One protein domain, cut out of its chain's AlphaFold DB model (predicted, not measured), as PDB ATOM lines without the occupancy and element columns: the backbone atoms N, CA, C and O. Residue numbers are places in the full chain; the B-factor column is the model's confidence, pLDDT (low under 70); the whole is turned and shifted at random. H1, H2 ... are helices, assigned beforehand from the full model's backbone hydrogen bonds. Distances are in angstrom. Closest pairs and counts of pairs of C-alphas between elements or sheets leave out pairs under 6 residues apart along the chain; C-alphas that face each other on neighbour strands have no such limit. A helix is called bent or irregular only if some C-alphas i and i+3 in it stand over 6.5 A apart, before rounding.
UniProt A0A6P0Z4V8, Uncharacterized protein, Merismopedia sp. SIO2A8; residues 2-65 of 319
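What this domain is: This is residues 2 to 65 of the 319 residues of an uncharacterized protein of Merismopedia sp. SIO2A8 (UniProt A0A6P0Z4V8). One long helix, H3, makes the length of the model; its far part, with the residues after it, sticks out free as residues 47 to 65, while at its other end the short helices H1 and H2 and the loop of residues 22 to 34 gather into a small head. H1 stands crosswise to H3 and comes near it at one place, Leu 10 by Val 42. The printed part has 64 residues, with three named helices in the order H1, H2, H3 and no named strand, and its class is all helix. The whole is loose, with a radius of gyration of the C-alphas of 15.5 A, and spans 49 by 20 by 17 A.

Where its parts are: H3 covers residues 35 to 62, 28 residues, and measures 40.2 A from first to last C-alpha. It begins at C-alpha 35 at (-67.146, 350.468, 699.093) and ends at C-alpha 62 at (-81.970, 320.439, 676.804). H1 covers residues 3 to 11 and measures 12.4 A from first to last C-alpha, beginning at C-alpha 3 at (-59.181, 332.355, 703.318). H2 is four residues, 18 to 21, with 5.6 A between its first and last C-alphas. No helix is bent or irregular.

How they stand to each other: H3 touches no helix, but is near H1. H1 and H3 are close but not clearly touching, with 1 pair of C-alphas within 8 A; the closest C-alphas are those of Leu 10 and Val 42, 6.5 A apart. Their lines are about perpendicular, at 76 degrees, and their centres are 16.6 A apart. H2 and H3 are apart, but only just, with their closest C-alphas 8.4 A from each other. H1 and H2 are apart as well. Every O i to N i+4 pair is within hydrogen-bond range in H1 and H3; H2 is too short for such a pair, and its 1 pair of O i and N i+3 is within range.

The domain as a whole: The outline is a rod, and the two C-alphas farthest apart, those of Glu 19 and Asn 65, are 49.9 A from each other. Residues 47 to 65, of which 47 to 62 belong to H3, stand free. The body without them has 45 residues and spans 22 by 20 by 18 A, with a radius of gyration of 9.7 A. The link from H1 to H2, 6 residues, is short, and the link from H2 to H3, 13 residues, is long. The printed part has no cut. The mean pLDDT of the printed part is 71.0, and 24 residues are under 70, namely residues 2 to 23 and 64 to 65; H1 and H2 each have a mean of 54, H3 one of 84.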
ATOM      1  N   SER A   2     -58.087 334.839 707.437       49.72
ATOM      2  CA  SER A   2     -58.099 333.482 706.867       49.72
ATOM      3  C   SER A   2     -58.815 333.464 705.497       49.72
ATOM      4  O   SER A   2     -59.716 334.278 705.244       49.72
ATOM      5  N   PRO A   3     -58.464 332.543 704.580       48.44
ATOM      6  CA  PRO A   3     -59.181 332.355 703.318       48.44
ATOM      7  C   PRO A   3     -60.647 331.970 703.515       48.44
ATOM      8  O   PRO A   3     -61.481 332.313 702.681       48.44
ATOM      9  N   ILE A   4     -60.968 331.283 704.621       53.53
ATOM     10  CA  ILE A   4     -62.349 331.001 705.016       53.53
ATOM     11  C   ILE A   4     -63.063 332.280 705.397       53.53
ATOM     12  O   ILE A   4     -64.180 332.457 704.935       53.53
ATOM     13  N   ASP A   5     -62.441 333.174 706.163       56.94
ATOM     14  CA  ASP A   5     -63.061 334.459 706.474       56.94
ATOM     15  C   ASP A   5     -63.284 335.224 705.174       56.94
ATOM     16  O   ASP A   5     -64.403 335.614 704.900       56.94
ATOM     17  N   SER A   6     -62.285 335.299 704.288       55.16
ATOM     18  CA  SER A   6     -62.392 335.940 702.959       55.16
ATOM     19  C   SER A   6     -63.501 335.341 702.075       55.16
ATOM     20  O   SER A   6     -64.196 336.059 701.358       55.16
ATOM     21  N   MET A   7     -63.704 334.021 702.130       55.75
ATOM     22  CA  MET A   7     -64.804 333.334 701.445       55.75
ATOM     23  C   MET A   7     -66.153 333.547 702.129       55.75
ATOM     24  O   MET A   7     -67.151 333.797 701.461       55.75
ATOM     25  N   LEU A   8     -66.214 333.451 703.452       55.41
ATOM     26  CA  LEU A   8     -67.417 333.723 704.227       55.41
ATOM     27  C   LEU A   8     -67.817 335.196 704.083       55.41
ATOM     28  O   LEU A   8     -69.005 335.454 703.967       55.41
ATOM     29  N   TYR A   9     -66.871 336.128 703.947       58.34
ATOM     30  CA  TYR A   9     -67.084 337.539 703.600       58.34
ATOM     31  C   TYR A   9     -67.726 337.709 702.210       58.34
ATOM     32  O   TYR A   9     -68.479 338.655 701.996       58.34
ATOM     33  N   LEU A  10     -67.494 336.778 701.274       53.53
ATOM     34  CA  LEU A  10     -68.144 336.741 699.955       53.53
ATOM     35  C   LEU A  10     -69.564 336.146 699.978       53.53
ATOM     36  O   LEU A  10     -70.353 336.445 699.081       53.53
ATOM     37  N   PHE A  11     -69.898 335.315 700.974       49.38
ATOM     38  CA  PHE A  11     -71.157 334.553 701.029       49.38
ATOM     39  C   PHE A  11     -72.078 334.887 702.222       49.38
ATOM     40  O   PHE A  11     -73.236 334.468 702.223       49.38
ATOM     41  N   SER A  12     -71.608 335.630 703.226       41.69
ATOM     42  CA  SER A  12     -72.310 335.940 704.477       41.69
ATOM     43  C   SER A  12     -72.100 337.402 704.869       41.69
ATOM     44  O   SER A  12     -70.989 337.837 705.145       41.69
ATOM     45  N   SER A  13     -73.190 338.165 704.966       45.12
ATOM     46  CA  SER A  13     -73.180 339.571 705.395       45.12
ATOM     47  C   SER A  13     -73.095 339.761 706.919       45.12
ATOM     48  O   SER A  13     -73.429 340.839 707.404       45.12
ATOM     49  N   SER A  14     -72.796 338.711 707.697       42.09
ATOM     50  CA  SER A  14     -73.155 338.653 709.126       42.09
ATOM     51  C   SER A  14     -71.993 338.434 710.105       42.09
ATOM     52  O   SER A  14     -72.256 338.249 711.294       42.09
ATOM     53  N   TYR A  15     -70.733 338.456 709.668       40.56
ATOM     54  CA  TYR A  15     -69.582 338.297 710.568       40.56
ATOM     55  C   TYR A  15     -68.584 339.451 710.404       40.56
ATOM     56  O   TYR A  15     -68.167 339.737 709.290       40.56
ATOM     57  N   GLY A  16     -68.210 340.082 711.524       44.44
ATOM     58  CA  GLY A  16     -67.108 341.051 711.628       44.44
ATOM     59  C   GLY A  16     -67.496 342.519 711.409       44.44
ATOM     60  O   GLY A  16     -68.214 342.854 710.470       44.44
ATOM     61  N   SER A  17     -67.033 343.395 712.304       46.50
ATOM     62  CA  SER A  17     -67.164 344.856 712.241       46.50
ATOM     63  C   SER A  17     -66.765 345.411 710.869       46.50
ATOM     64  O   SER A  17     -65.749 345.020 710.310       46.50
ATOM     65  N   ILE A  18     -67.544 346.372 710.362       50.72
ATOM     66  CA  ILE A  18     -67.373 347.050 709.059       50.72
ATOM     67  C   ILE A  18     -65.951 347.622 708.845       50.72
ATOM     68  O   ILE A  18     -65.544 347.863 707.713       50.72
ATOM     69  N   GLU A  19     -65.180 347.824 709.916       50.84
ATOM     70  CA  GLU A  19     -63.804 348.336 709.869       50.84
ATOM     71  C   GLU A  19     -62.800 347.350 709.245       50.84
ATOM     72  O   GLU A  19     -61.913 347.795 708.522       50.84
ATOM     73  N   ASP A  20     -62.998 346.032 709.380       56.44
ATOM     74  CA  ASP A  20     -62.119 345.010 708.777       56.44
ATOM     75  C   ASP A  20     -62.288 344.903 707.242       56.44
ATOM     76  O   ASP A  20     -61.552 344.183 706.565       56.44
ATOM     77  N   TRP A  21     -63.278 345.602 706.667       56.41
ATOM     78  CA  TRP A  21     -63.616 345.536 705.239       56.41
ATOM     79  C   TRP A  21     -62.639 346.333 704.371       56.41
ATOM     80  O   TRP A  21     -62.485 346.028 703.187       56.41
ATOM     81  N   PHE A  22     -61.997 347.357 704.940       60.34
ATOM     82  CA  PHE A  22     -61.180 348.309 704.185       60.34
ATOM     83  C   PHE A  22     -59.779 347.786 703.846       60.34
ATOM     84  O   PHE A  22     -59.197 348.233 702.857       60.34
ATOM     85  N   ASP A  23     -59.291 346.786 704.583       67.69
ATOM     86  CA  ASP A  23     -57.940 346.235 704.416       67.69
ATOM     87  C   ASP A  23     -57.901 344.965 703.546       67.69
ATOM     88  O   ASP A  23     -56.835 344.405 703.292       67.69
ATOM     89  N   TRP A  24     -59.053 344.499 703.047       72.94
ATOM     90  CA  TRP A  24     -59.107 343.280 702.242       72.94
ATOM     91  C   TRP A  24     -58.515 343.466 700.837       72.94
ATOM     92  O   TRP A  24     -58.879 344.382 700.085       72.94
ATOM     93  N   GLN A  25     -57.636 342.534 700.460       77.44
ATOM     94  CA  GLN A  25     -56.943 342.517 699.178       77.44
ATOM     95  C   GLN A  25     -57.239 341.238 698.384       77.44
ATOM     96  O   GLN A  25     -57.325 340.144 698.940       77.44
ATOM     97  N   TRP A  26     -57.340 341.376 697.061       79.38
ATOM     98  CA  TRP A  26     -57.453 340.268 696.112       79.38
ATOM     99  C   TRP A  26     -56.305 340.355 695.105       79.38
ATOM    100  O   TRP A  26     -56.233 341.327 694.357       79.38
ATOM    101  N   TYR A  27     -55.381 339.387 695.083       82.31
ATOM    102  CA  TYR A  27     -54.128 339.477 694.306       82.31
ATOM    103  C   TYR A  27     -53.358 340.786 694.564       82.31
ATOM    104  O   TYR A  27     -52.963 341.472 693.619       82.31
ATOM    105  N   TYR A  28     -53.184 341.168 695.832       80.62
ATOM    106  CA  TYR A  28     -52.566 342.448 696.229       80.62
ATOM    107  C   TYR A  28     -53.323 343.713 695.774       80.62
ATOM    108  O   TYR A  28     -52.882 344.829 696.039       80.62
ATOM    109  N   LEU A  29     -54.473 343.585 695.100       80.44
ATOM    110  CA  LEU A  29     -55.332 344.723 694.781       80.44
ATOM    111  C   LEU A  29     -56.207 345.030 696.001       80.44
ATOM    112  O   LEU A  29     -56.962 344.149 696.417       80.44
ATOM    113  N   PRO A  30     -56.177 346.257 696.551       81.31
ATOM    114  CA  PRO A  30     -56.987 346.645 697.703       81.31
ATOM    115  C   PRO A  30     -58.443 346.890 697.283       81.31
ATOM    116  O   PRO A  30     -58.922 348.019 697.194       81.31
ATOM    117  N   VAL A  31     -59.153 345.807 696.970       78.94
ATOM    118  CA  VAL A  31     -60.559 345.829 696.545       78.94
ATOM    119  C   VAL A  31     -61.468 346.301 697.686       78.94
ATOM    120  O   VAL A  31     -62.467 346.974 697.424       78.94
ATOM    121  N   GLY A  32     -61.094 346.012 698.938       73.19
ATOM    122  CA  GLY A  32     -61.801 346.442 700.145       73.19
ATOM    123  C   GLY A  32     -61.693 347.939 700.452       73.19
ATOM    124  O   GLY A  32     -62.613 348.511 701.030       73.19
ATOM    125  N   ALA A  33     -60.642 348.617 699.975       78.56
ATOM    126  CA  ALA A  33     -60.363 350.017 700.319       78.56
ATOM    127  C   ALA A  33     -61.437 351.015 699.845       78.56
ATOM    128  O   ALA A  33     -61.484 352.154 700.305       78.56
ATOM    129  N   SER A  34     -62.314 350.608 698.923       80.81
ATOM    130  CA  SER A  34     -63.471 351.405 698.521       80.81
ATOM    131  C   SER A  34     -64.743 350.565 698.545       80.81
ATOM    132  O   SER A  34     -64.785 349.459 698.009       80.81
ATOM    133  N   THR A  35     -65.830 351.128 699.080       76.88
ATOM    134  CA  THR A  35     -67.146 350.468 699.093       76.88
ATOM    135  C   THR A  35     -67.607 350.095 697.682       76.88
ATOM    136  O   THR A  35     -68.200 349.040 697.480       76.88
ATOM    137  N   LEU A  36     -67.305 350.935 696.685       81.88
ATOM    138  CA  LEU A  36     -67.639 350.663 695.287       81.88
ATOM    139  C   LEU A  36     -66.811 349.506 694.707       81.88
ATOM    140  O   LEU A  36     -67.363 348.688 693.973       81.88
ATOM    141  N   GLY A  37     -65.524 349.408 695.056       80.69
ATOM    142  CA  GLY A  37     -64.663 348.285 694.678       80.69
ATOM    143  C   GLY A  37     -65.160 346.966 695.264       80.69
ATOM    144  O   GLY A  37     -65.351 346.003 694.521       80.69
ATOM    145  N   PHE A  38     -65.478 346.956 696.558       79.69
ATOM    146  CA  PHE A  38     -66.019 345.787 697.246       79.69
ATOM    147  C   PHE A  38     -67.370 345.342 696.669       79.69
ATOM    148  O   PHE A  38     -67.523 344.194 696.254       79.69
ATOM    149  N   VAL A  39     -68.342 346.257 696.560       80.19
ATOM    150  CA  VAL A  39     -69.669 345.950 695.992       80.19
ATOM    151  C   VAL A  39     -69.548 345.478 694.542       80.19
ATOM    152  O   VAL A  39     -70.197 344.505 694.154       80.19
ATOM    153  N   GLY A  40     -68.690 346.120 693.744       84.19
ATOM    154  CA  GLY A  40     -68.412 345.702 692.371       84.19
ATOM    155  C   GLY A  40     -67.854 344.281 692.302       84.19
ATOM    156  O   GLY A  40     -68.330 343.473 691.505       84.19
ATOM    157  N   PHE A  41     -66.899 343.946 693.170       84.31
ATOM    158  CA  PHE A  41     -66.313 342.610 693.240       84.31
ATOM    159  C   PHE A  41     -67.339 341.542 693.626       84.31
ATOM    160  O   PHE A  41     -67.426 340.511 692.958       84.31
ATOM    161  N   VAL A  42     -68.168 341.807 694.639       82.00
ATOM    162  CA  VAL A  42     -69.241 340.898 695.067       82.00
ATOM    163  C   VAL A  42     -70.231 340.652 693.924       82.00
ATOM    164  O   VAL A  42     -70.527 339.501 693.608       82.00
ATOM    165  N   ILE A  43     -70.693 341.705 693.237       85.50
ATOM    166  CA  ILE A  43     -71.616 341.574 692.095       85.50
ATOM    167  C   ILE A  43     -70.987 340.746 690.968       85.50
ATOM    168  O   ILE A  43     -71.646 339.860 690.419       85.50
ATOM    169  N   LEU A  44     -69.719 341.000 690.629       87.31
ATOM    170  CA  LEU A  44     -69.003 340.235 689.603       87.31
ATOM    171  C   LEU A  44     -68.852 338.761 689.996       87.31
ATOM    172  O   LEU A  44     -69.059 337.885 689.156       87.31
ATOM    173  N   ASN A  45     -68.547 338.479 691.262       86.88
ATOM    174  CA  ASN A  45     -68.421 337.124 691.789       86.88
ATOM    175  C   ASN A  45     -69.764 336.372 691.720       86.88
ATOM    176  O   ASN A  45     -69.837 335.271 691.172       86.88
ATOM    177  N   TYR A  46     -70.856 337.003 692.159       83.94
ATOM    178  CA  TYR A  46     -72.203 336.439 692.038       83.94
ATOM    179  C   TYR A  46     -72.606 336.196 690.583       83.94
ATOM    180  O   TYR A  46     -73.142 335.131 690.264       83.94
ATOM    181  N   ALA A  47     -72.338 337.146 689.685       88.06
ATOM    182  CA  ALA A  47     -72.632 336.997 688.263       88.06
ATOM    183  C   ALA A  47     -71.855 335.822 687.645       88.06
ATOM    184  O   ALA A  47     -72.422 335.037 686.883       88.06
ATOM    185  N   LEU A  48     -70.585 335.659 688.023       89.38
ATOM    186  CA  LEU A  48     -69.715 334.579 687.566       89.38
ATOM    187  C   LEU A  48     -70.244 333.197 687.981       89.38
ATOM    188  O   LEU A  48     -70.370 332.307 687.136       89.38
ATOM    189  N   TRP A  49     -70.606 333.007 689.253       87.88
ATOM    190  CA  TRP A  49     -71.155 331.727 689.722       87.88
ATOM    191  C   TRP A  49     -72.544 331.452 689.159       87.88
ATOM    192  O   TRP A  49     -72.830 330.328 688.740       87.88
ATOM    193  N   THR A  50     -73.384 332.484 689.062       87.00
ATOM    194  CA  THR A  50     -74.708 332.377 688.436       87.00
ATOM    195  C   THR A  50     -74.587 331.937 686.979       87.00
ATOM    196  O   THR A  50     -75.331 331.062 686.539       87.00
ATOM    197  N   TYR A  51     -73.609 332.468 686.239       90.00
ATOM    198  CA  TYR A  51     -73.323 332.042 684.871       90.00
ATOM    199  C   TYR A  51     -72.964 330.552 684.794       90.00
ATOM    200  O   TYR A  51     -73.531 329.829 683.972       90.00
ATOM    201  N   TRP A  52     -72.071 330.058 685.656       88.31
ATOM    202  CA  TRP A  52     -71.683 328.643 685.659       88.31
ATOM    203  C   TRP A  52     -72.843 327.705 686.008       88.31
ATOM    204  O   TRP A  52     -73.020 326.674 685.350       88.31
ATOM    205  N   ILE A  53     -73.676 328.084 686.981       85.25
ATOM    206  CA  ILE A  53     -74.901 327.351 687.331       85.25
ATOM    207  C   ILE A  53     -75.861 327.331 686.137       85.25
ATOM    208  O   ILE A  53     -76.379 326.273 685.773       85.25
ATOM    209  N   TRP A  54     -76.053 328.477 685.478       86.25
ATOM    210  CA  TRP A  54     -76.918 328.597 684.306       86.25
ATOM    211  C   TRP A  54     -76.457 327.713 683.142       86.25
ATOM    212  O   TRP A  54     -77.278 327.038 682.519       86.25
ATOM    213  N   GLN A  55     -75.147 327.644 682.884       85.12
ATOM    214  CA  GLN A  55     -74.572 326.768 681.856       85.12
ATOM    215  C   GLN A  55     -74.883 325.284 682.111       85.12
ATOM    216  O   GLN A  55     -75.240 324.564 681.174       85.12
ATOM    217  N   GLY A  56     -74.779 324.825 683.364       81.88
ATOM    218  CA  GLY A  56     -75.149 323.456 683.739       81.88
ATOM    219  C   GLY A  56     -76.652 323.207 683.595       81.88
ATOM    220  O   GLY A  56     -77.078 322.216 682.996       81.88
ATOM    221  N   LEU A  57     -77.465 324.152 684.067       82.19
ATOM    222  CA  LEU A  57     -78.921 324.054 684.056       82.19
ATOM    223  C   LEU A  57     -79.490 324.005 682.628       82.19
ATOM    224  O   LEU A  57     -80.290 323.124 682.306       82.19
ATOM    225  N   GLN A  58     -79.027 324.888 681.740       84.44
ATOM    226  CA  GLN A  58     -79.444 324.928 680.333       84.44
ATOM    227  C   GLN A  58     -79.160 323.600 679.616       84.44
ATOM    228  O   GLN A  58     -79.930 323.160 678.758       84.44
ATOM    229  N   ARG A  59     -78.062 322.934 679.982       79.50
ATOM    230  CA  ARG A  59     -77.665 321.651 679.404       79.50
ATOM    231  C   ARG A  59     -78.526 320.498 679.924       79.50
ATOM    232  O   ARG A  59     -78.987 319.690 679.115       79.50
ATOM    233  N   CYS A  60     -78.820 320.475 681.224       77.75
ATOM    234  CA  CYS A  60     -79.748 319.512 681.825       77.75
ATOM    235  C   CYS A  60     -81.155 319.603 681.224       77.75
ATOM    236  O   CYS A  60     -81.729 318.572 680.878       77.75
ATOM    237  N   PHE A  61     -81.684 320.819 681.047       78.31
ATOM    238  CA  PHE A  61     -83.010 321.021 680.453       78.31
ATOM    239  C   PHE A  61     -83.076 320.595 678.988       78.31
ATOM    240  O   PHE A  61     -84.088 320.055 678.549       78.31
ATOM    241  N   ARG A  62     -82.000 320.809 678.222       75.50
ATOM    242  CA  ARG A  62     -81.970 320.439 676.804       75.50
ATOM    243  C   ARG A  62     -81.819 318.934 676.591       75.50
ATOM    244  O   ARG A  62     -82.381 318.422 675.632       75.50
ATOM    245  N   ASN A  63     -81.054 318.240 677.439       72.06
ATOM    246  CA  ASN A  63     -80.831 316.797 677.331       72.06
ATOM    247  C   ASN A  63     -80.608 316.140 678.711       72.06
ATOM    248  O   ASN A  63     -79.456 316.045 679.158       72.06
ATOM    249  N   PRO A  64     -81.653 315.570 679.342       64.38
ATOM    250  CA  PRO A  64     -81.558 314.991 680.689       64.38
ATOM    251  C   PRO A  64     -80.645 313.757 680.769       64.38
ATOM    252  O   PRO A  64     -80.183 313.391 681.842       64.38
ATOM    253  N   ASN A  65     -80.350 313.120 679.630       65.12
ATOM    254  CA  ASN A  65     -79.479 311.941 679.550       65.12
ATOM    255  C   ASN A  65     -77.993 312.277 679.316       65.12
ATOM    256  O   ASN A  65     -77.184 311.368 679.111       65.12
TER     257      ASN A  65